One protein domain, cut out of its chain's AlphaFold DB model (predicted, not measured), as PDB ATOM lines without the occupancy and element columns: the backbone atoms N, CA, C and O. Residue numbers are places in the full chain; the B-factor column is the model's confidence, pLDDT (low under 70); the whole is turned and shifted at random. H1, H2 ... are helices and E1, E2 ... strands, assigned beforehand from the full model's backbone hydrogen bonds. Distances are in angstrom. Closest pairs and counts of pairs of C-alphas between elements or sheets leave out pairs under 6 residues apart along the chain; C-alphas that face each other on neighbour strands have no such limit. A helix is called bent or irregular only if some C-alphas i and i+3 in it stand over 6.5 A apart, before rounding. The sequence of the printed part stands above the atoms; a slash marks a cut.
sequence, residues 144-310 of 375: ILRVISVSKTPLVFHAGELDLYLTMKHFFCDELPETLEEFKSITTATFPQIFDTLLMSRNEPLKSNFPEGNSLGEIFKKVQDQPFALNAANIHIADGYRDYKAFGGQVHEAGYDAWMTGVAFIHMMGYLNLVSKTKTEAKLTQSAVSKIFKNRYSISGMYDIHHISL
ATOM      1  N   ILE A 144     166.423 258.002 299.682       92.12
ATOM      2  CA  ILE A 144     164.963 257.833 299.666       92.12
ATOM      3  C   ILE A 144     164.365 258.237 301.018       92.12
ATOM      4  O   ILE A 144     163.423 259.028 301.073       92.12
ATOM      5  N   LEU A 145     164.948 257.759 302.121       93.50
ATOM      6  CA  LEU A 145     164.467 258.074 303.470       93.50
ATOM      7  C   LEU A 145     164.580 259.566 303.805       93.50
ATOM      8  O   LEU A 145     163.706 260.118 304.474       93.50
ATOM      9  N   ARG A 146     165.612 260.250 303.296       92.19
ATOM     10  CA  ARG A 146     165.729 261.709 303.413       92.19
ATOM     11  C   ARG A 146     164.645 262.441 302.648       92.19
ATOM     12  O   ARG A 146     164.075 263.380 303.193       92.19
ATOM     13  N   VAL A 147     164.340 262.016 301.424       93.81
ATOM     14  CA  VAL A 147     163.237 262.599 300.649       93.81
ATOM     15  C   VAL A 147     161.920 262.439 301.412       93.81
ATOM     16  O   VAL A 147     161.175 263.409 301.548       93.81
ATOM     17  N   ILE A 148     161.671 261.264 302.002       92.94
ATOM     18  CA  ILE A 148     160.494 261.020 302.849       92.94
ATOM     19  C   ILE A 148     160.481 261.973 304.053       92.94
ATOM     20  O   ILE A 148     159.496 262.691 304.243       92.94
ATOM     21  N   SER A 149     161.576 262.045 304.816       93.62
ATOM     22  CA  SER A 149     161.702 262.920 305.992       93.62
ATOM     23  C   SER A 149     161.473 264.401 305.645       93.62
ATOM     24  O   SER A 149     160.648 265.073 306.268       93.62
ATOM     25  N   VAL A 150     162.114 264.900 304.581       94.75
ATOM     26  CA  VAL A 150     162.000 266.298 304.124       94.75
ATOM     27  C   VAL A 150     160.603 266.616 303.593       94.75
ATOM     28  O   VAL A 150     160.107 267.721 303.817       94.75
ATOM     29  N   SER A 151     159.942 265.662 302.929       93.81
ATOM     30  CA  SER A 151     158.583 265.857 302.406       93.81
ATOM     31  C   SER A 151     157.545 266.077 303.511       93.81
ATOM     32  O   SER A 151     156.492 266.662 303.260       93.81
ATOM     33  N   LYS A 152     157.831 265.606 304.738       89.81
ATOM     34  CA  LYS A 152     156.908 265.618 305.889       89.81
ATOM     35  C   LYS A 152     155.568 264.937 305.589       89.81
ATOM     36  O   LYS A 152     154.568 265.208 306.267       89.81
ATOM     37  N   THR A 153     155.546 264.079 304.571       89.12
ATOM     38  CA  THR A 153     154.394 263.257 304.208       89.12
ATOM     39  C   THR A 153     154.086 262.311 305.370       89.12
ATOM     40  O   THR A 153     155.023 261.821 306.002       89.12
ATOM     41  N   PRO A 154     152.805 262.070 305.699       91.94
ATOM     42  CA  PRO A 154     152.439 261.104 306.726       91.94
ATOM     43  C   PRO A 154     153.054 259.729 306.455       91.94
ATOM     44  O   PRO A 154     152.818 259.145 305.400       91.94
ATOM     45  N   LEU A 155     153.820 259.226 307.418       95.31
ATOM     46  CA  LEU A 155     154.327 257.864 307.433       95.31
ATOM     47  C   LEU A 155     153.280 256.971 308.097       95.31
ATOM     48  O   LEU A 155     152.846 257.239 309.219       95.31
ATOM     49  N   VAL A 156     152.854 255.931 307.391       96.62
ATOM     50  CA  VAL A 156     151.785 255.038 307.837       96.62
ATOM     51  C   VAL A 156     152.307 253.613 307.837       96.62
ATOM     52  O   VAL A 156     152.866 253.166 306.839       96.62
ATOM     53  N   PHE A 157     152.096 252.900 308.936       96.00
ATOM     54  CA  PHE A 157     152.434 251.486 309.061       96.00
ATOM     55  C   PHE A 157     151.319 250.707 309.773       96.00
ATOM     56  O   PHE A 157     150.332 251.277 310.253       96.00
ATOM     57  N   HIS A 158     151.453 249.385 309.819       96.50
ATOM     58  CA  HIS A 158     150.583 248.492 310.574       96.50
ATOM     59  C   HIS A 158     151.434 247.713 311.570       96.50
ATOM     60  O   HIS A 158     152.241 246.892 311.150       96.50
ATOM     61  N   ALA A 159     151.277 247.978 312.872       93.50
ATOM     62  CA  ALA A 159     152.114 247.363 313.907       93.50
ATOM     63  C   ALA A 159     153.629 247.620 313.716       93.50
ATOM     64  O   ALA A 159     154.464 246.822 314.138       93.50
ATOM     65  N   GLY A 160     153.983 248.742 313.086       92.38
ATOM     66  CA  GLY A 160     155.342 249.056 312.630       92.38
ATOM     67  C   GLY A 160     156.273 249.612 313.706       92.38
ATOM     68  O   GLY A 160     157.145 250.424 313.407       92.38
ATOM     69  N   GLU A 161     156.097 249.198 314.962       93.38
ATOM     70  CA  GLU A 161     157.009 249.540 316.061       93.38
ATOM     71  C   GLU A 161     158.456 249.163 315.704       93.38
ATOM     72  O   GLU A 161     159.366 249.993 315.765       93.38
ATOM     73  N   LEU A 162     158.660 247.915 315.274       93.75
ATOM     74  CA  LEU A 162     159.977 247.413 314.891       93.75
ATOM     75  C   LEU A 162     160.493 248.077 313.614       93.75
ATOM     76  O   LEU A 162     161.681 248.387 313.543       93.75
ATOM     77  N   ASP A 163     159.620 248.352 312.641       94.88
ATOM     78  CA  ASP A 163     159.992 249.073 311.419       94.88
ATOM     79  C   ASP A 163     160.555 250.454 311.757       94.88
ATOM     80  O   ASP A 163     161.584 250.867 311.215       94.88
ATOM     81  N   LEU A 164     159.921 251.149 312.705       95.25
ATOM     82  CA  LEU A 164     160.364 252.450 313.184       95.25
ATOM     83  C   LEU A 164     161.714 252.342 313.901       95.25
ATOM     84  O   LEU A 164     162.641 253.072 313.550       95.25
ATOM     85  N   TYR A 165     161.871 251.409 314.845       95.06
ATOM     86  CA  TYR A 165     163.135 251.224 315.571       95.06
ATOM     87  C   TYR A 165     164.290 250.861 314.641       95.06
ATOM     88  O   TYR A 165     165.362 251.460 314.727       95.06
ATOM     89  N   LEU A 166     164.079 249.918 313.723       95.06
ATOM     90  CA  LEU A 166     165.105 249.491 312.779       95.06
ATOM     91  C   LEU A 166     165.436 250.607 311.789       95.06
ATOM     92  O   LEU A 166     166.614 250.829 311.525       95.06
ATOM     93  N   THR A 167     164.448 251.350 311.288       95.56
ATOM     94  CA  THR A 167     164.698 252.486 310.386       95.56
ATOM     95  C   THR A 167     165.507 253.575 311.087       95.56
ATOM     96  O   THR A 167     166.513 254.041 310.549       95.56
ATOM     97  N   MET A 168     165.118 253.948 312.308       96.50
ATOM     98  CA  MET A 168     165.846 254.946 313.092       96.50
ATOM     99  C   MET A 168     167.270 254.476 313.399       96.50
ATOM    100  O   MET A 168     168.218 255.211 313.125       96.50
ATOM    101  N   LYS A 169     167.439 253.229 313.863       95.44
ATOM    102  CA  LYS A 169     168.748 252.637 314.172       95.44
ATOM    103  C   LYS A 169     169.678 252.583 312.961       95.44
ATOM    104  O   LYS A 169     170.843 252.923 313.081       95.44
ATOM    105  N   HIS A 170     169.200 252.119 311.809       93.56
ATOM    106  CA  HIS A 170     170.083 251.869 310.666       93.56
ATOM    107  C   HIS A 170     170.417 253.134 309.875       93.56
ATOM    108  O   HIS A 170     171.462 253.188 309.226       93.56
ATOM    109  N   PHE A 171     169.536 254.139 309.886       95.56
ATOM    110  CA  PHE A 171     169.666 255.278 308.976       95.56
ATOM    111  C   PHE A 171     169.827 256.622 309.669       95.56
ATOM    112  O   PHE A 171     170.482 257.490 309.096       95.56
ATOM    113  N   PHE A 172     169.282 256.819 310.868       95.25
ATOM    114  CA  PHE A 172     169.214 258.144 311.491       95.25
ATOM    115  C   PHE A 172     170.043 258.271 312.769       95.25
ATOM    116  O   PHE A 172     170.489 259.375 313.078       95.25
ATOM    117  N   CYS A 173     170.315 257.164 313.454       93.88
ATOM    118  CA  CYS A 173     171.101 257.131 314.683       93.88
ATOM    119  C   CYS A 173     172.355 256.252 314.515       93.88
ATOM    120  O   CYS A 173     172.375 255.363 313.672       93.88
ATOM    121  N   ASP A 174     173.416 256.515 315.289       86.81
ATOM    122  CA  ASP A 174     174.569 255.597 315.387       86.81
ATOM    123  C   ASP A 174     174.160 254.360 316.207       86.81
ATOM    124  O   ASP A 174     174.393 253.226 315.808       86.81
ATOM    125  N   GLU A 175     173.494 254.613 317.335       91.12
ATOM    126  CA  GLU A 175     172.826 253.640 318.197       91.12
ATOM    127  C   GLU A 175     171.457 254.200 318.592       91.12
ATOM    128  O   GLU A 175     171.231 255.413 318.519       91.12
ATOM    129  N   LEU A 176     170.522 253.338 318.999       93.50
ATOM    130  CA  LEU A 176     169.255 253.833 319.535       93.50
ATOM    131  C   LEU A 176     169.510 254.622 320.834       93.50
ATOM    132  O   LEU A 176     170.330 254.186 321.641       93.50
ATOM    133  N   PRO A 177     168.817 255.755 321.050       94.12
ATOM    134  CA  PRO A 177     168.970 256.549 322.263       94.12
ATOM    135  C   PRO A 177     168.705 255.753 323.540       94.12
ATOM    136  O   PRO A 177     167.825 254.894 323.571       94.12
ATOM    137  N   GLU A 178     169.418 256.093 324.615       94.06
ATOM    138  CA  GLU A 178     169.280 255.413 325.913       94.06
ATOM    139  C   GLU A 178     167.920 255.672 326.570       94.06
ATOM    140  O   GLU A 178     167.435 254.863 327.362       94.06
ATOM    141  N   THR A 179     167.292 256.807 326.249       94.81
ATOM    142  CA  THR A 179     166.006 257.199 326.823       94.81
ATOM    143  C   THR A 179     164.908 257.233 325.770       94.81
ATOM    144  O   THR A 179     165.103 257.671 324.633       94.81
ATOM    145  N   LEU A 180     163.703 256.829 326.181       92.50
ATOM    146  CA  LEU A 180     162.520 256.906 325.327       92.50
ATOM    147  C   LEU A 180     162.237 258.350 324.884       92.50
ATOM    148  O   LEU A 180     161.857 258.567 323.741       92.50
ATOM    149  N   GLU A 181     162.447 259.341 325.751       94.38
ATOM    150  CA  GLU A 181     162.210 260.754 325.424       94.38
ATOM    151  C   GLU A 181     163.160 261.274 324.333       94.38
ATOM    152  O   GLU A 181     162.732 261.981 323.418       94.38
ATOM    153  N   GLU A 182     164.431 260.871 324.359       95.12
ATOM    154  CA  GLU A 182     165.369 261.204 323.286       95.12
ATOM    155  C   GLU A 182     164.986 260.507 321.973       95.12
ATOM    156  O   GLU A 182     164.941 261.149 320.919       95.12
ATOM    157  N   PHE A 183     164.600 259.226 322.035       95.94
ATOM    158  CA  PHE A 183     164.081 258.503 320.873       95.94
ATOM    159  C   PHE A 183     162.849 259.192 320.270       95.94
ATOM    160  O   PHE A 183     162.794 259.404 319.055       95.94
ATOM    161  N   LYS A 184     161.886 259.598 321.102       95.94
ATOM    162  CA  LYS A 184     160.690 260.345 320.689       95.94
ATOM    163  C   LYS A 184     161.048 261.653 319.988       95.94
ATOM    164  O   LYS A 184     160.495 261.946 318.924       95.94
ATOM    165  N   SER A 185     161.988 262.410 320.550       95.69
ATOM    166  CA  SER A 185     162.448 263.690 320.005       95.69
ATOM    167  C   SER A 185     163.060 263.530 318.610       95.69
ATOM    168  O   SER A 185     162.592 264.147 317.649       95.69
ATOM    169  N   ILE A 186     164.041 262.632 318.462       95.81
ATOM    170  CA  ILE A 186     164.734 262.395 317.185       95.81
ATOM    171  C   ILE A 186     163.766 261.822 316.142       95.81
ATOM    172  O   ILE A 186     163.762 262.247 314.982       95.81
ATOM    173  N   THR A 187     162.895 260.898 316.550       96.44
ATOM    174  CA  THR A 187     161.898 260.289 315.662       96.44
ATOM    175  C   THR A 187     160.886 261.316 315.168       96.44
ATOM    176  O   THR A 187     160.620 261.371 313.972       96.44
ATOM    177  N   THR A 188     160.372 262.182 316.042       95.88
ATOM    178  CA  THR A 188     159.412 263.233 315.657       95.88
ATOM    179  C   THR A 188     160.060 264.300 314.774       95.88
ATOM    180  O   THR A 188     159.417 264.818 313.860       95.88
ATOM    181  N   ALA A 189     161.340 264.614 315.002       95.12
ATOM    182  CA  ALA A 189     162.100 265.507 314.131       95.12
ATOM    183  C   ALA A 189     162.304 264.911 312.725       95.12
ATOM    184  O   ALA A 189     162.245 265.638 311.733       95.12
ATOM    185  N   THR A 190     162.496 263.592 312.641       95.88
ATOM    186  CA  THR A 190     162.711 262.859 311.383       95.88
ATOM    187  C   THR A 190     161.405 262.627 310.621       95.88
ATOM    188  O   THR A 190     161.321 262.894 309.422       95.88
ATOM    189  N   PHE A 191     160.369 262.156 311.314       95.94
ATOM    190  CA  PHE A 191     159.061 261.804 310.775       95.94
ATOM    191  C   PHE A 191     157.963 262.518 311.585       95.94
ATOM    192  O   PHE A 191     157.433 261.973 312.553       95.94
ATOM    193  N   PRO A 192     157.569 263.744 311.196       93.44
ATOM    194  CA  PRO A 192     156.699 264.600 312.015       93.44
ATOM    195  C   PRO A 192     155.220 264.177 312.034       93.44
ATOM    196  O   PRO A 192     154.388 264.815 312.697       93.44
ATOM    197  N   GLN A 193     154.861 263.175 311.232       94.19
ATOM    198  CA  GLN A 193     153.503 262.668 311.084       94.19
ATOM    199  C   GLN A 193     153.547 261.147 310.940       94.19
ATOM    200  O   GLN A 193     153.760 260.653 309.838       94.19
ATOM    201  N   ILE A 194     153.332 260.425 312.036       95.88
ATOM    202  CA  ILE A 194     153.258 258.958 312.049       95.88
ATOM    203  C   ILE A 194     151.835 258.498 312.371       95.88
ATOM    204  O   ILE A 194     151.172 259.087 313.227       95.88
ATOM    205  N   PHE A 195     151.376 257.444 311.701       96.69
ATOM    206  CA  PHE A 195     150.115 256.769 311.992       96.69
ATOM    207  C   PHE A 195     150.295 255.253 311.976       96.69
ATOM    208  O   PHE A 195     150.870 254.694 311.045       96.69
ATOM    209  N   ASP A 196     149.727 254.593 312.981       97.38
ATOM    210  CA  ASP A 196     149.664 253.138 313.050       97.38
ATOM    211  C   ASP A 196     148.221 252.658 312.869       97.38
ATOM    212  O   ASP A 196     147.339 252.926 313.692       97.38
ATOM    213  N   THR A 197     147.976 251.927 311.788       97.19
ATOM    214  CA  THR A 197     146.651 251.378 311.478       97.19
ATOM    215  C   THR A 197     146.195 250.329 312.492       97.19
ATOM    216  O   THR A 197     144.994 250.228 312.756       97.19
ATOM    217  N   LEU A 198     147.119 249.602 313.134       96.31
ATOM    218  CA  LEU A 198     146.776 248.680 314.216       96.31
ATOM    219  C   LEU A 198     146.231 249.459 315.415       96.31
ATOM    220  O   LEU A 198     145.171 249.122 315.947       96.31
ATOM    221  N   LEU A 199     146.908 250.545 315.799       95.38
ATOM    222  CA  LEU A 199     146.443 251.425 316.868       95.38
ATOM    223  C   LEU A 199     145.058 251.994 316.551       95.38
ATOM    224  O   LEU A 199     144.183 251.987 317.418       95.38
ATOM    225  N   MET A 200     144.858 252.466 315.317       95.38
ATOM    226  CA  MET A 200     143.571 252.984 314.855       95.38
ATOM    227  C   MET A 200     142.465 251.939 315.019       95.38
ATOM    228  O   MET A 200     141.459 252.223 315.662       95.38
ATOM    229  N   SER A 201     142.679 250.715 314.533       95.38
ATOM    230  CA  SER A 201     141.685 249.635 314.616       95.38
ATOM    231  C   SER A 201     141.349 249.195 316.046       95.38
ATOM    232  O   SER A 201     140.261 248.687 316.288       95.38
ATOM    233  N   ARG A 202     142.251 249.398 317.016       92.81
ATOM    234  CA  ARG A 202     142.068 248.980 318.419       92.81
ATOM    235  C   ARG A 202     141.380 250.021 319.301       92.81
ATOM    236  O   ARG A 202     141.030 249.709 320.441       92.81
ATOM    237  N   ASN A 203     141.201 251.245 318.811       91.44
ATOM    238  CA  ASN A 203     140.727 252.375 319.606       91.44
ATOM    239  C   ASN A 203     139.452 252.991 319.025       91.44
ATOM    240  O   ASN A 203     139.191 252.944 317.824       91.44
ATOM    241  N   GLU A 204     138.632 253.573 319.896       89.06
ATOM    242  CA  GLU A 204     137.440 254.295 319.456       89.06
ATOM    243  C   GLU A 204     137.823 255.533 318.624       89.06
ATOM    244  O   GLU A 204     138.858 256.157 318.884       89.06
ATOM    245  N   PRO A 205     137.010 255.904 317.619       88.75
ATOM    246  CA  PRO A 205     135.691 255.340 317.289       88.75
ATOM    247  C   PRO A 205     135.731 254.161 316.290       88.75
ATOM    248  O   PRO A 205     134.702 253.775 315.739       88.75
ATOM    249  N   LEU A 206     136.916 253.623 315.978       92.12
ATOM    250  CA  LEU A 206     137.083 252.574 314.966       92.12
ATOM    251  C   LEU A 206     136.932 251.164 315.534       92.12
ATOM    252  O   LEU A 206     136.452 250.290 314.818       92.12
ATOM    253  N   LYS A 207     137.291 250.959 316.805       92.62
ATOM    254  CA  LYS A 207     137.334 249.657 317.489       92.62
ATOM    255  C   LYS A 207     136.119 248.768 317.241       92.62
ATOM    256  O   LYS A 207     136.275 247.592 316.927       92.62
ATOM    257  N   SER A 208     134.917 249.326 317.351       92.44
ATOM    258  CA  SER A 208     133.659 248.591 317.162       92.44
ATOM    259  C   SER A 208     133.481 247.989 315.759       92.44
ATOM    260  O   SER A 208     132.710 247.045 315.597       92.44
ATOM    261  N   ASN A 209     134.215 248.476 314.755       92.25
ATOM    262  CA  ASN A 209     134.150 247.983 313.378       92.25
ATOM    263  C   ASN A 209     135.057 246.770 313.110       92.25
ATOM    264  O   ASN A 209     134.924 246.158 312.051       92.25
ATOM    265  N   PHE A 210     135.947 246.411 314.043       93.31
ATOM    266  CA  PHE A 210     136.918 245.320 313.891       93.31
ATOM    267  C   PHE A 210     136.776 244.247 314.996       93.31
ATOM    268  O   PHE A 210     137.718 244.020 315.758       93.31
ATOM    269  N   PRO A 211     135.604 243.586 315.134       88.00
ATOM    270  CA  PRO A 211     135.380 242.583 316.181       88.00
ATOM    271  C   PRO A 211     136.051 241.232 315.895       88.00
ATOM    272  O   PRO A 211     136.353 240.496 316.829       88.00
ATOM    273  N   GLU A 212     136.260 240.897 314.618       83.50
ATOM    274  CA  GLU A 212     136.772 239.590 314.177       83.50
ATOM    275  C   GLU A 212     138.296 239.479 314.294       83.50
ATOM    276  O   GLU A 212     138.817 238.385 314.480       83.50
ATOM    277  N   GLY A 213     139.005 240.606 314.235       88.31
ATOM    278  CA  GLY A 213     140.458 240.629 314.278       88.31
ATOM    279  C   GLY A 213     141.031 241.967 313.821       88.31
ATOM    280  O   GLY A 213     140.314 242.860 313.365       88.31
ATOM    281  N   ASN A 214     142.338 242.124 314.016       92.12
ATOM    282  CA  ASN A 214     143.079 243.344 313.697       92.12
ATOM    283  C   ASN A 214     144.374 243.068 312.931       92.12
ATOM    284  O   ASN A 214     145.255 243.922 312.915       92.12
ATOM    285  N   SER A 215     144.492 241.904 312.287       94.25
ATOM    286  CA  SER A 215     145.578 241.688 311.331       94.25
ATOM    287  C   SER A 215     145.423 242.622 310.127       94.25
ATOM    288  O   SER A 215     144.309 243.023 309.773       94.25
ATOM    289  N   LEU A 216     146.534 242.947 309.458       95.19
ATOM    290  CA  LEU A 216     146.509 243.797 308.266       95.19
ATOM    291  C   LEU A 216     145.535 243.268 307.204       95.19
ATOM    292  O   LEU A 216     144.761 244.043 306.651       95.19
ATOM    293  N   GLY A 217     145.534 241.954 306.959       93.38
ATOM    294  CA  GLY A 217     144.641 241.321 305.988       93.38
ATOM    295  C   GLY A 217     143.159 241.457 306.352       93.38
ATOM    296  O   GLY A 217     142.342 241.776 305.488       93.38
ATOM    297  N   GLU A 218     142.802 241.278 307.626       93.50
ATOM    298  CA  GLU A 218     141.422 241.449 308.105       93.50
ATOM    299  C   GLU A 218     140.971 242.906 308.025       93.50
ATOM    300  O   GLU A 218     139.878 243.181 307.527       93.50
ATOM    301  N   ILE A 219     141.819 243.846 308.454       95.12
ATOM    302  CA  ILE A 219     141.528 245.280 308.355       95.12
ATOM    303  C   ILE A 219     141.356 245.664 306.887       95.12
ATOM    304  O   ILE A 219     140.361 246.296 306.535       95.12
ATOM    305  N   PHE A 220     142.288 245.260 306.023       93.62
ATOM    306  CA  PHE A 220     142.253 245.554 304.594       93.62
ATOM    307  C   PHE A 220     140.994 245.001 303.922       93.62
ATOM    308  O   PHE A 220     140.367 245.700 303.129       93.62
ATOM    309  N   LYS A 221     140.581 243.777 304.263       92.19
ATOM    310  CA  LYS A 221     139.316 243.205 303.790       92.19
ATOM    311  C   LYS A 221     138.127 244.024 304.295       92.19
ATOM    312  O   LYS A 221     137.271 244.413 303.510       92.19
ATOM    313  N   LYS A 222     138.092 244.336 305.593       93.06
ATOM    314  CA  LYS A 222     136.964 245.023 306.232       93.06
ATOM    315  C   LYS A 222     136.757 246.447 305.718       93.06
ATOM    316  O   LYS A 222     135.616 246.870 305.551       93.06
ATOM    317  N   VAL A 223     137.833 247.189 305.456       92.75
ATOM    318  CA  VAL A 223     137.736 248.578 304.978       92.75
ATOM    319  C   VAL A 223     137.287 248.700 303.520       92.75
ATOM    320  O   VAL A 223     137.055 249.814 303.056       92.75
ATOM    321  N   GLN A 224     137.187 247.593 302.782       90.56
ATOM    322  CA  GLN A 224     136.609 247.582 301.435       90.56
ATOM    323  C   GLN A 224     135.080 247.482 301.445       90.56
ATOM    324  O   GLN A 224     134.455 247.733 300.418       90.56
ATOM    325  N   ASP A 225     134.484 247.194 302.604       90.44
ATOM    326  CA  ASP A 225     133.043 247.082 302.797       90.44
ATOM    327  C   ASP A 225     132.466 248.264 303.600       90.44
ATOM    328  O   ASP A 225     133.155 249.168 304.084       90.44
ATOM    329  N   GLN A 226     131.143 248.266 303.747       86.69
ATOM    330  CA  GLN A 226     130.410 249.191 304.611       86.69
ATOM    331  C   GLN A 226     130.845 249.059 306.089       86.69
ATOM    332  O   GLN A 226     131.045 247.936 306.568       86.69
ATOM    333  N   PRO A 227     130.953 250.170 306.849       88.75
ATOM    334  CA  PRO A 227     130.619 251.553 306.477       88.75
ATOM    335  C   PRO A 227     131.764 252.340 305.805       88.75
ATOM    336  O   PRO A 227     131.571 253.491 305.417       88.75
ATOM    337  N   PHE A 228     132.954 251.754 305.662       89.19
ATOM    338  CA  PHE A 228     134.148 252.437 305.142       89.19
ATOM    339  C   PHE A 228     134.042 252.764 303.649       89.19
ATOM    340  O   PHE A 228     134.462 253.835 303.213       89.19
ATOM    341  N   ALA A 229     133.415 251.870 302.883       79.06
ATOM    342  CA  ALA A 229     133.260 252.000 301.440       79.06
ATOM    343  C   ALA A 229     132.345 253.157 300.987       79.06
ATOM    344  O   ALA A 229     132.411 253.545 299.825       79.06
ATOM    345  N   LEU A 230     131.505 253.729 301.870       69.50
ATOM    346  CA  LEU A 230     130.502 254.751 301.495       69.50
ATOM    347  C   LEU A 230     131.099 255.981 300.816       69.50
ATOM    348  O   LEU A 230     130.466 256.546 299.932       69.50
ATOM    349  N   ASN A 231     132.300 256.377 301.235       65.88
ATOM    350  CA  ASN A 231     133.053 257.503 300.683       65.88
ATOM    351  C   ASN A 231     134.504 257.087 300.406       65.88
ATOM    352  O   ASN A 231     135.433 257.857 300.658       65.88
ATOM    353  N   ALA A 232     134.711 255.840 299.971       70.44
ATOM    354  CA  ALA A 232     136.048 255.349 299.668       70.44
ATOM    355  C   ALA A 232     136.708 256.228 298.598       70.44
ATOM    356  O   ALA A 232     136.119 256.533 297.559       70.44
ATOM    357  N   ALA A 233     137.949 256.638 298.863       75.69
ATOM    358  CA  ALA A 233     138.753 257.323 297.867       75.69
ATOM    359  C   ALA A 233     139.008 256.376 296.691       75.69
ATOM    360  O   ALA A 233     139.234 255.179 296.876       75.69
ATOM    361  N   ASN A 234     139.009 256.914 295.475       81.31
ATOM    362  CA  ASN A 234     139.321 256.108 294.308       81.31
ATOM    363  C   ASN A 234     140.842 255.906 294.218       81.31
ATOM    364  O   ASN A 234     141.569 256.807 293.801       81.31
ATOM    365  N   ILE A 235     141.324 254.754 294.690       83.88
ATOM    366  CA  ILE A 235     142.756 254.438 294.771       83.88
ATOM    367  C   ILE A 235     143.186 253.687 293.509       83.88
ATOM    368  O   ILE A 235     142.794 252.532 293.290       83.88
ATOM    369  N   HIS A 236     144.043 254.347 292.730       84.06
ATOM    370  CA  HIS A 236     144.650 253.827 291.507       84.06
ATOM    371  C   HIS A 236     146.168 253.864 291.605       84.06
ATOM    372  O   HIS A 236     146.741 254.813 292.143       84.06
ATOM    373  N   ILE A 237     146.810 252.832 291.067       84.81
ATOM    374  CA  ILE A 237     148.251 252.833 290.829       84.81
ATOM    375  C   ILE A 237     148.488 253.571 289.507       84.81
ATOM    376  O   ILE A 237     147.734 253.386 288.556       84.81
ATOM    377  N   ALA A 238     149.489 254.452 289.476       88.19
ATOM    378  CA  ALA A 238     149.796 255.252 288.295       88.19
ATOM    379  C   ALA A 238     150.235 254.377 287.108       88.19
ATOM    380  O   ALA A 238     150.854 253.325 287.295       88.19
ATOM    381  N   ASP A 239     149.962 254.847 285.889       87.69
ATOM    382  CA  ASP A 239     150.338 254.150 284.659       87.69
ATOM    383  C   ASP A 239     151.849 253.859 284.609       87.69
ATOM    384  O   ASP A 239     152.679 254.681 285.002       87.69
ATOM    385  N   GLY A 240     152.211 252.669 284.120       87.69
ATOM    386  CA  GLY A 240     153.604 252.213 284.031       87.69
ATOM    387  C   GLY A 240     154.157 251.553 285.303       87.69
ATOM    388  O   GLY A 240     155.281 251.052 285.274       87.69
ATOM    389  N   TYR A 241     153.382 251.492 286.390       86.88
ATOM    390  CA  TYR A 241     153.740 250.769 287.613       86.88
ATOM    391  C   TYR A 241     153.006 249.425 287.716       86.88
ATOM    392  O   TYR A 241     151.921 249.236 287.167       86.88
ATOM    393  N   ARG A 242     153.605 248.465 288.434       81.19
ATOM    394  CA  ARG A 242     152.996 247.149 288.670       81.19
ATOM    395  C   ARG A 242     151.749 247.302 289.540       81.19
ATOM    396  O   ARG A 242     151.856 247.675 290.705       81.19
ATOM    397  N   ASP A 243     150.590 246.959 288.986       77.81
ATOM    398  CA  ASP A 243     149.329 246.956 289.726       77.81
ATOM    399  C   ASP A 243     149.135 245.644 290.505       77.81
ATOM    400  O   ASP A 243     149.096 244.550 289.931       77.81
ATOM    401  N   TYR A 244     148.973 245.755 291.822       75.81
ATOM    402  CA  TYR A 244     148.687 244.622 292.699       75.81
ATOM    403  C   TYR A 244     147.280 244.034 292.504       75.81
ATOM    404  O   TYR A 244     147.077 242.861 292.815       75.81
ATOM    405  N   LYS A 245     146.318 244.789 291.952       68.81
ATOM    406  CA  LYS A 245     144.977 244.279 291.611       68.81
ATOM    407  C   LYS A 245     145.008 243.365 290.385       68.81
ATOM    408  O   LYS A 245     144.305 242.361 290.361       68.81
ATOM    409  N   ALA A 246     145.819 243.705 289.381       60.78
ATOM    410  CA  ALA A 246     145.875 242.986 288.107       60.78
ATOM    411  C   ALA A 246     146.802 241.759 288.140       60.78
ATOM    412  O   ALA A 246     146.501 240.741 287.522       60.78
ATOM    413  N   PHE A 247     147.921 241.842 288.867       58.72
ATOM    414  CA  PHE A 247     148.946 240.788 288.901       58.72
ATOM    415  C   PHE A 247     148.951 239.964 290.195       58.72
ATOM    416  O   PHE A 247     149.758 239.043 290.323       58.72
ATOM    417  N   GLY A 248     148.063 240.292 291.138       63.38
ATOM    418  CA  GLY A 248     148.041 239.729 292.483       63.38
ATOM    419  C   GLY A 248     149.178 240.273 293.355       63.38
ATOM    420  O   GLY A 248     150.328 240.390 292.925       63.38
ATOM    421  N   GLY A 249     148.855 240.611 294.601       67.25
ATOM    422  CA  GLY A 249     149.842 240.860 295.646       67.25
ATOM    423  C   GLY A 249     150.057 239.623 296.512       67.25
ATOM    424  O   GLY A 249     149.144 238.817 296.693       67.25
ATOM    425  N   GLN A 250     151.267 239.474 297.048       74.31
ATOM    426  CA  GLN A 250     151.592 238.419 298.003       74.31
ATOM    427  C   GLN A 250     151.660 239.036 299.399       74.31
ATOM    428  O   GLN A 250     152.488 239.906 299.646       74.31
ATOM    429  N   VAL A 251     150.786 238.590 300.306       73.19
ATOM    430  CA  VAL A 251     150.867 238.967 301.727       73.19
ATOM    431  C   VAL A 251     152.258 238.603 302.252       73.19
ATOM    432  O   VAL A 251     152.770 237.537 301.900       73.19
ATOM    433  N   HIS A 252     152.840 239.469 303.085       79.75
ATOM    434  CA  HIS A 252     154.222 239.380 303.577       79.75
ATOM    435  C   HIS A 252     155.304 239.817 302.575       79.75
ATOM    436  O   HIS A 252     156.491 239.580 302.801       79.75
ATOM    437  N   GLU A 253     154.921 240.488 301.488       89.31
ATOM    438  CA  GLU A 253     155.830 241.286 300.663       89.31
ATOM    439  C   GLU A 253     155.723 242.759 301.086       89.31
ATOM    440  O   GLU A 253     154.627 243.312 301.160       89.31
ATOM    441  N   ALA A 254     156.857 243.400 301.388       90.25
ATOM    442  CA  ALA A 254     156.879 244.713 302.038       90.25
ATOM    443  C   ALA A 254     156.151 245.811 301.239       90.25
ATOM    444  O   ALA A 254     155.460 246.645 301.825       90.25
ATOM    445  N   GLY A 255     156.281 245.816 299.909       91.31
ATOM    446  CA  GLY A 255     155.598 246.759 299.027       91.31
ATOM    447  C   GLY A 255     154.082 246.573 299.023       91.31
ATOM    448  O   GLY A 255     153.340 247.553 299.114       91.31
ATOM    449  N   TYR A 256     153.611 245.329 298.959       91.56
ATOM    450  CA  TYR A 256     152.194 245.000 299.004       91.56
ATOM    451  C   TYR A 256     151.570 245.268 300.378       91.56
ATOM    452  O   TYR A 256     150.498 245.871 300.454       91.56
ATOM    453  N   ASP A 257     152.254 244.911 301.465       94.00
ATOM    454  CA  ASP A 257     151.792 245.187 302.827       94.00
ATOM    455  C   ASP A 257     151.735 246.705 303.095       94.00
ATOM    456  O   ASP A 257     150.763 247.201 303.678       94.00
ATOM    457  N   ALA A 258     152.705 247.479 302.591       94.31
ATOM    458  CA  ALA A 258     152.668 248.943 302.641       94.31
ATOM    459  C   ALA A 258     151.493 249.522 301.834       94.31
ATOM    460  O   ALA A 258     150.820 250.451 302.291       94.31
ATOM    461  N   TRP A 259     151.194 248.957 300.662       92.94
ATOM    462  CA  TRP A 259     150.035 249.357 299.863       92.94
ATOM    463  C   TRP A 259     148.709 249.058 300.579       92.94
ATOM    464  O   TRP A 259     147.880 249.961 300.717       92.94
ATOM    465  N   MET A 260     148.525 247.842 301.111       93.69
ATOM    466  CA  MET A 260     147.339 247.474 301.901       93.69
ATOM    467  C   MET A 260     147.169 248.393 303.114       93.69
ATOM    468  O   MET A 260     146.063 248.858 303.398       93.69
ATOM    469  N   THR A 261     148.274 248.706 303.792       96.69
ATOM    470  CA  THR A 261     148.301 249.629 304.929       96.69
ATOM    471  C   THR A 261     147.847 251.033 304.526       96.69
ATOM    472  O   THR A 261     147.022 251.638 305.212       96.69
ATOM    473  N   GLY A 262     148.337 251.545 303.392       94.62
ATOM    474  CA  GLY A 262     147.931 252.841 302.851       94.62
ATOM    475  C   GLY A 262     146.439 252.895 302.513       94.62
ATOM    476  O   GLY A 262     145.754 253.842 302.905       94.62
ATOM    477  N   VAL A 263     145.909 251.857 301.857       92.56
ATOM    478  CA  VAL A 263     144.471 251.735 301.550       92.56
ATOM    479  C   VAL A 263     143.638 251.721 302.833       92.56
ATOM    480  O   VAL A 263     142.698 252.508 302.969       92.56
ATOM    481  N   ALA A 264     144.014 250.879 303.801       94.69
ATOM    482  CA  ALA A 264     143.342 250.785 305.092       94.69
ATOM    483  C   ALA A 264     143.304 252.135 305.817       94.69
ATOM    484  O   ALA A 264     142.252 252.558 306.297       94.69
ATOM    485  N   PHE A 265     144.431 252.844 305.852       94.75
ATOM    486  CA  PHE A 265     144.520 254.167 306.454       94.75
ATOM    487  C   PHE A 265     143.600 255.186 305.782       94.75
ATOM    488  O   PHE A 265     142.850 255.872 306.479       94.75
ATOM    489  N   ILE A 266     143.613 255.270 304.448       91.75
ATOM    490  CA  ILE A 266     142.783 256.224 303.699       91.75
ATOM    491  C   ILE A 266     141.297 255.990 303.987       91.75
ATOM    492  O   ILE A 266     140.577 256.937 304.307       91.75
ATOM    493  N   HIS A 267     140.842 254.737 303.936       91.69
ATOM    494  CA  HIS A 267     139.441 254.396 304.184       91.69
ATOM    495  C   HIS A 267     139.024 254.628 305.642       91.69
ATOM    496  O   HIS A 267     137.975 255.225 305.893       91.69
ATOM    497  N   MET A 268     139.851 254.229 306.617       92.50
ATOM    498  CA  MET A 268     139.572 254.504 308.031       92.50
ATOM    499  C   MET A 268     139.508 256.008 308.309       92.50
ATOM    500  O   MET A 268     138.593 256.465 308.988       92.50
ATOM    501  N   MET A 269     140.430 256.797 307.754       89.62
ATOM    502  CA  MET A 269     140.413 258.253 307.903       89.62
ATOM    503  C   MET A 269     139.198 258.903 307.228       89.62
ATOM    504  O   MET A 269     138.607 259.824 307.795       89.62
ATOM    505  N   GLY A 270     138.783 258.406 306.058       86.88
ATOM    506  CA  GLY A 270     137.548 258.831 305.396       86.88
ATOM    507  C   GLY A 270     136.316 258.603 306.277       86.88
ATOM    508  O   GLY A 270     135.523 259.523 306.491       86.88
ATOM    509  N   TYR A 271     136.207 257.416 306.877       87.69
ATOM    510  CA  TYR A 271     135.145 257.095 307.833       87.69
ATOM    511  C   TYR A 271     135.184 257.993 309.081       87.69
ATOM    512  O   TYR A 271     134.159 258.538 309.490       87.69
ATOM    513  N   LEU A 272     136.364 258.222 309.661       87.12
ATOM    514  CA  LEU A 272     136.534 259.106 310.818       87.12
ATOM    515  C   LEU A 272     136.066 260.542 310.539       87.12
ATOM    516  O   LEU A 272     135.397 261.156 311.379       87.12
ATOM    517  N   ASN A 273     136.386 261.077 309.360       81.81
ATOM    518  CA  ASN A 273     135.961 262.416 308.949       81.81
ATOM    519  C   ASN A 273     134.438 262.504 308.751       81.81
ATOM    520  O   ASN A 273     133.843 263.532 309.087       81.81
ATOM    521  N   LEU A 274     133.802 261.425 308.276       80.00
ATOM    522  CA  LEU A 274     132.346 261.322 308.152       80.00
ATOM    523  C   LEU A 274     131.662 261.330 309.527       80.00
ATOM    524  O   LEU A 274     130.770 262.143 309.772       80.00
ATOM    525  N   VAL A 275     132.105 260.462 310.445       80.94
ATOM    526  CA  VAL A 275     131.507 260.316 311.786       80.94
ATOM    527  C   VAL A 275     131.639 261.598 312.610       80.94
ATOM    528  O   VAL A 275     130.737 261.950 313.370       80.94
ATOM    529  N   SER A 276     132.730 262.341 312.431       77.12
ATOM    530  CA  SER A 276     132.965 263.596 313.151       77.12
ATOM    531  C   SER A 276     132.287 264.827 312.549       77.12
ATOM    532  O   SER A 276     132.416 265.916 313.110       77.12
ATOM    533  N   LYS A 277     131.534 264.678 311.448       72.69
ATOM    534  CA  LYS A 277     130.830 265.776 310.753       72.69
ATOM    535  C   LYS A 277     131.743 266.962 310.399       72.69
ATOM    536  O   LYS A 277     131.274 268.097 310.281       72.69
ATOM    537  N   THR A 278     133.046 266.729 310.235       64.25
ATOM    538  CA  THR A 278     133.997 267.751 309.780       64.25
ATOM    539  C   THR A 278     133.637 268.174 308.355       64.25
ATOM    540  O   THR A 278     133.780 267.393 307.423       64.25
ATOM    541  N   LYS A 279     133.130 269.408 308.192       53.97
ATOM    542  CA  LYS A 279     132.612 269.950 306.916       53.97
ATOM    543  C   LYS A 279     133.690 270.330 305.897       53.97
ATOM    544  O   LYS A 279     133.361 270.669 304.768       53.97
ATOM    545  N   THR A 280     134.953 270.334 306.295       51.28
ATOM    546  CA  THR A 280     136.068 270.730 305.441       51.28
ATOM    547  C   THR A 280     136.832 269.496 304.993       51.28
ATOM    548  O   THR A 280     137.231 268.684 305.828       51.28
ATOM    549  N   GLU A 281     137.135 269.428 303.694       50.09
ATOM    550  CA  GLU A 281     138.226 268.641 303.093       50.09
ATOM    551  C   GLU A 281     139.602 269.117 303.616       50.09
ATOM    552  O   GLU A 281     140.568 269.301 302.878       50.09
ATOM    553  N   ALA A 282     139.706 269.395 304.918       51.00
ATOM    554  CA  ALA A 282     140.971 269.632 305.572       51.00
ATOM    555  C   ALA A 282     141.804 268.371 305.353       51.00
ATOM    556  O   ALA A 282     141.314 267.265 305.591       51.00
ATOM    557  N   LYS A 283     143.034 268.559 304.850       64.12
ATOM    558  CA  LYS A 283     144.007 267.502 304.535       64.12
ATOM    559  C   LYS A 283     143.835 266.336 305.507       64.12
ATOM    560  O   LYS A 283     143.816 266.587 306.708       64.12
ATOM    561  N   LEU A 284     143.730 265.106 304.994       69.06
ATOM    562  CA  LEU A 284     143.349 263.877 305.715       69.06
ATOM    563  C   LEU A 284     143.903 263.778 307.153       69.06
ATOM    564  O   LEU A 284     143.227 263.289 308.047       69.06
ATOM    565  N   THR A 285     145.109 264.295 307.396       75.44
ATOM    566  CA  THR A 285     145.826 264.244 308.676       75.44
ATOM    567  C   THR A 285     145.675 265.458 309.598       75.44
ATOM    568  O   THR A 285     146.276 265.468 310.674       75.44
ATOM    569  N   GLN A 286     144.878 266.468 309.250       75.62
ATOM    570  CA  GLN A 286     144.740 267.731 309.996       75.62
ATOM    571  C   GLN A 286     143.434 267.862 310.795       75.62
ATOM    572  O   GLN A 286     143.269 268.844 311.525       75.62
ATOM    573  N   SER A 287     142.514 266.900 310.684       75.94
ATOM    574  CA  SER A 287     141.244 266.923 311.415       75.94
ATOM    575  C   SER A 287     141.439 266.758 312.932       75.94
ATOM    576  O   SER A 287     142.473 266.304 313.420       75.94
ATOM    577  N   ALA A 288     140.441 267.144 313.733       80.44
ATOM    578  CA  ALA A 288     140.502 266.927 315.184       80.44
ATOM    579  C   ALA A 288     140.606 265.429 315.528       80.44
ATOM    580  O   ALA A 288     141.291 265.052 316.475       80.44
ATOM    581  N   VAL A 289     139.972 264.582 314.716       80.75
ATOM    582  CA  VAL A 289     139.976 263.131 314.897       80.75
ATOM    583  C   VAL A 289     141.308 262.508 314.486       80.75
ATOM    584  O   VAL A 289     141.785 261.612 315.176       80.75
ATOM    585  N   SER A 290     141.972 263.014 313.438       81.31
ATOM    586  CA  SER A 290     143.304 262.523 313.056       81.31
ATOM    587  C   SER A 290     144.334 262.725 314.174       81.31
ATOM    588  O   SER A 290     145.179 261.860 314.401       81.31
ATOM    589  N   LYS A 291     144.245 263.831 314.930       87.12
ATOM    590  CA  LYS A 291     145.156 264.145 316.047       87.12
ATOM    591  C   LYS A 291     145.131 263.099 317.166       87.12
ATOM    592  O   LYS A 291     146.127 262.950 317.871       87.12
ATOM    593  N   ILE A 292     144.030 262.358 317.316       89.12
ATOM    594  CA  ILE A 292     143.916 261.278 318.306       89.12
ATOM    595  C   ILE A 292     144.927 260.166 318.005       89.12
ATOM    596  O   ILE A 292     145.498 259.601 318.937       89.12
ATOM    597  N   PHE A 293     145.177 259.880 316.726       92.88
ATOM    598  CA  PHE A 293     146.042 258.786 316.271       92.88
ATOM    599  C   PHE A 293     147.425 259.251 315.825       92.88
ATOM    600  O   PHE A 293     148.369 258.468 315.846       92.88
ATOM    601  N   LYS A 294     147.548 260.522 315.439       94.19
ATOM    602  CA  LYS A 294     148.804 261.107 314.980       94.19
ATOM    603  C   LYS A 294     149.904 260.959 316.033       94.19
ATOM    604  O   LYS A 294     149.682 261.251 317.211       94.19
ATOM    605  N   ASN A 295     151.090 260.589 315.550       95.69
ATOM    606  CA  ASN A 295     152.329 260.439 316.308       95.69
ATOM    607  C   ASN A 295     152.184 259.457 317.470       95.69
ATOM    608  O   ASN A 295     152.763 259.638 318.536       95.69
ATOM    609  N   ARG A 296     151.392 258.408 317.259       94.69
ATOM    610  CA  ARG A 296     151.272 257.284 318.177       94.69
ATOM    611  C   ARG A 296     151.362 255.989 317.403       94.69
ATOM    612  O   ARG A 296     150.886 255.905 316.271       94.69
ATOM    613  N   TYR A 297     151.886 254.971 318.060       95.00
ATOM    614  CA  TYR A 297     151.919 253.619 317.526       95.00
ATOM    615  C   TYR A 297     151.558 252.606 318.600       95.00
ATOM    616  O   TYR A 297     151.711 252.874 319.793       95.00
ATOM    617  N   SER A 298     151.010 251.469 318.177       93.44
ATOM    618  CA  SER A 298     150.674 250.369 319.070       93.44
ATOM    619  C   SER A 298     151.959 249.699 319.538       93.44
ATOM    620  O   SER A 298     152.853 249.455 318.738       93.44
ATOM    621  N   ILE A 299     151.994 249.321 320.812       90.69
ATOM    622  CA  ILE A 299     152.979 248.369 321.331       90.69
ATOM    623  C   ILE A 299     152.250 247.107 321.777       90.69
ATOM    624  O   ILE A 299     151.094 247.164 322.214       90.69
ATOM    625  N   SER A 300     152.898 245.959 321.620       82.06
ATOM    626  CA  SER A 300     152.331 244.655 321.978       82.06
ATOM    627  C   SER A 300     153.126 244.013 323.115       82.06
ATOM    628  O   SER A 300     154.250 244.404 323.399       82.06
ATOM    629  N   GLY A 301     152.526 243.040 323.804       80.06
ATOM    630  CA  GLY A 301     153.192 242.295 324.884       80.06
ATOM    631  C   GLY A 301     153.197 242.982 326.255       80.06
ATOM    632  O   GLY A 301     153.608 242.375 327.235       80.06
ATOM    633  N   MET A 302     152.686 244.209 326.351       82.88
ATOM    634  CA  MET A 302     152.548 244.946 327.608       82.88
ATOM    635  C   MET A 302     151.135 244.803 328.191       82.88
ATOM    636  O   MET A 302     150.146 244.747 327.454       82.88
ATOM    637  N   TYR A 303     151.036 244.772 329.523       83.25
ATOM    638  CA  TYR A 303     149.763 244.590 330.228       83.25
ATOM    639  C   TYR A 303     148.833 245.801 330.138       83.25
ATOM    640  O   TYR A 303     147.665 245.638 329.794       83.25
ATOM    641  N   ASP A 304     149.345 246.993 330.457       84.56
ATOM    642  CA  ASP A 304     148.546 248.206 330.670       84.56
ATOM    643  C   ASP A 304     148.961 249.400 329.794       84.56
ATOM    644  O   ASP A 304     148.245 250.401 329.728       84.56
ATOM    645  N   ILE A 305     150.087 249.296 329.083       88.38
ATOM    646  CA  ILE A 305     150.536 250.281 328.094       88.38
ATOM    647  C   ILE A 305     150.399 249.645 326.714       88.38
ATOM    648  O   ILE A 305     151.127 248.725 326.379       88.38
ATOM    649  N   HIS A 306     149.465 250.121 325.897       88.56
ATOM    650  CA  HIS A 306     149.200 249.531 324.573       88.56
ATOM    651  C   HIS A 306     149.654 250.405 323.405       88.56
ATOM    652  O   HIS A 306     149.472 250.044 322.244       88.56
ATOM    653  N   HIS A 307     150.205 251.579 323.695       92.50
ATOM    654  CA  HIS A 307     150.726 252.492 322.693       92.50
ATOM    655  C   HIS A 307     151.790 253.399 323.299       92.50
ATOM    656  O   HIS A 307     151.812 253.603 324.511       92.50
ATOM    657  N   ILE A 308     152.605 253.987 322.432       93.56
ATOM    658  CA  ILE A 308     153.532 255.066 322.772       93.56
ATOM    659  C   ILE A 308     153.118 256.305 321.992       93.56
ATOM    660  O   ILE A 308     152.743 256.216 320.820       93.56
ATOM    661  N   SER A 309     153.179 257.463 322.643       94.81
ATOM    662  CA  SER A 309     152.967 258.763 322.016       94.81
ATOM    663  C   SER A 309     154.308 259.468 321.817       94.81
ATOM    664  O   SER A 309     155.042 259.695 322.771       94.81
ATOM    665  N   LEU A 310     154.634 259.823 320.577       95.44
ATOM    666  CA  LEU A 310     155.919 260.425 320.208       95.44
ATOM    667  C   LEU A 310     156.004 261.923 320.528       95.44
ATOM    668  O   LEU A 310     157.089 262.439 320.755       95.44
TER     669      LEU A 310
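AT A GLANCE: This is residues 144 to 310 of the 375 residues of the protein "RNA_bind domain-containing protein" of Oikopleura dioica (UniProt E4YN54). A small parallel pair of strands, E1 and E2, sits in the middle, with the E3 and E4 hairpin beside E2, a loose group of helices H1, H2 and H3 on one side, and the long helix H8 on the other. H5 and H6 pack on H8, H7 lies far out, and residues 232 to 243 and 276 to 289 are long loops. The printed part has 167 residues, with nine named helices and four strands in the order H1 E1 H2 H3 E2 H4 H5 H6 H7 H8 H9 E3 E4; it is mostly helix. It is compact, with a radius of gyration of the C-alphas of 16.3 A, and spans 45 by 39 by 33 A.

HOW THE PARTS SIT: Start at E1, residues 155 to 157, and E2, residues 194 to 196: they are parallel at 16 degrees, with N 195 and O 155 2.9 A apart, within hydrogen-bond range. With H2, residues 161 to 172, and H3, residues 180 to 190, they form a strand-helix-strand unit, two parallel neighbour strands joined through helices, with a right-handed crossover. H2 and H3 are close but not clearly touching, their closest C-alphas, Met 168 and Thr 187, 7.1 A apart. H1, residues 144 to 151, is near H2. E3, residues 296 to 298, and E4, residues 307 to 309, form an antiparallel hairpin at 165 degrees, with N 308 and O 297 3.0 A apart, within range. The closest C-alphas of E2 and E3, Asp 196 and Tyr 297, are 5.0 A apart. H8, residues 254 to 275, is the hub. Its closest C-alpha to E1 is Thr 261, 6.1 A from Phe 157. H5, residues 216 to 222, touches residues 257 to 264 of H8 at a steep tilt of 42 degrees, the same way; Phe 220 and Ala 264 are the closest C-alphas, 5.4 A. H6, residues 228 to 231, touches H8 at Phe 228 and Tyr 271, the closest C-alphas, 5.5 A. H4, residues 197 to 202, only just touches H8, with 3 pairs of C-alphas within 8 A, the closest Thr 197 and Phe 265, 6.1 A. H7, residues 244 to 247, and H9, residues 290 to 293, are each close to H8 but not clearly touching. In H1, H2, H3, H4, H5 and H8 every O i to N i+4 pair is within range; H6, H7 and H9 are too short for one.

IN THESE COORDINATES: Find C-alpha 144 at (164.963, 257.833, 299.666), where H1 begins. H8 runs 31.3 A from (156.879, 244.713, 302.038) to C-alpha 275; H2 measures 15.6 A and H3 15.2 A. H6 is only just irregular, its C-alphas 228 and 231 being 6.8 A apart. E4 ends at C-alpha 309, (152.967, 258.763, 322.016).

THE WHOLE: The two farthest C-alphas, Gly 240 and Asp 304, are 47.1 A apart. The printed part has no cut. The links H4 to H5, H6 to H7 and H8 to H9 are long. The model's pLDDT is under 70 at residues 230 to 231, 245 to 249 and 278 to 284.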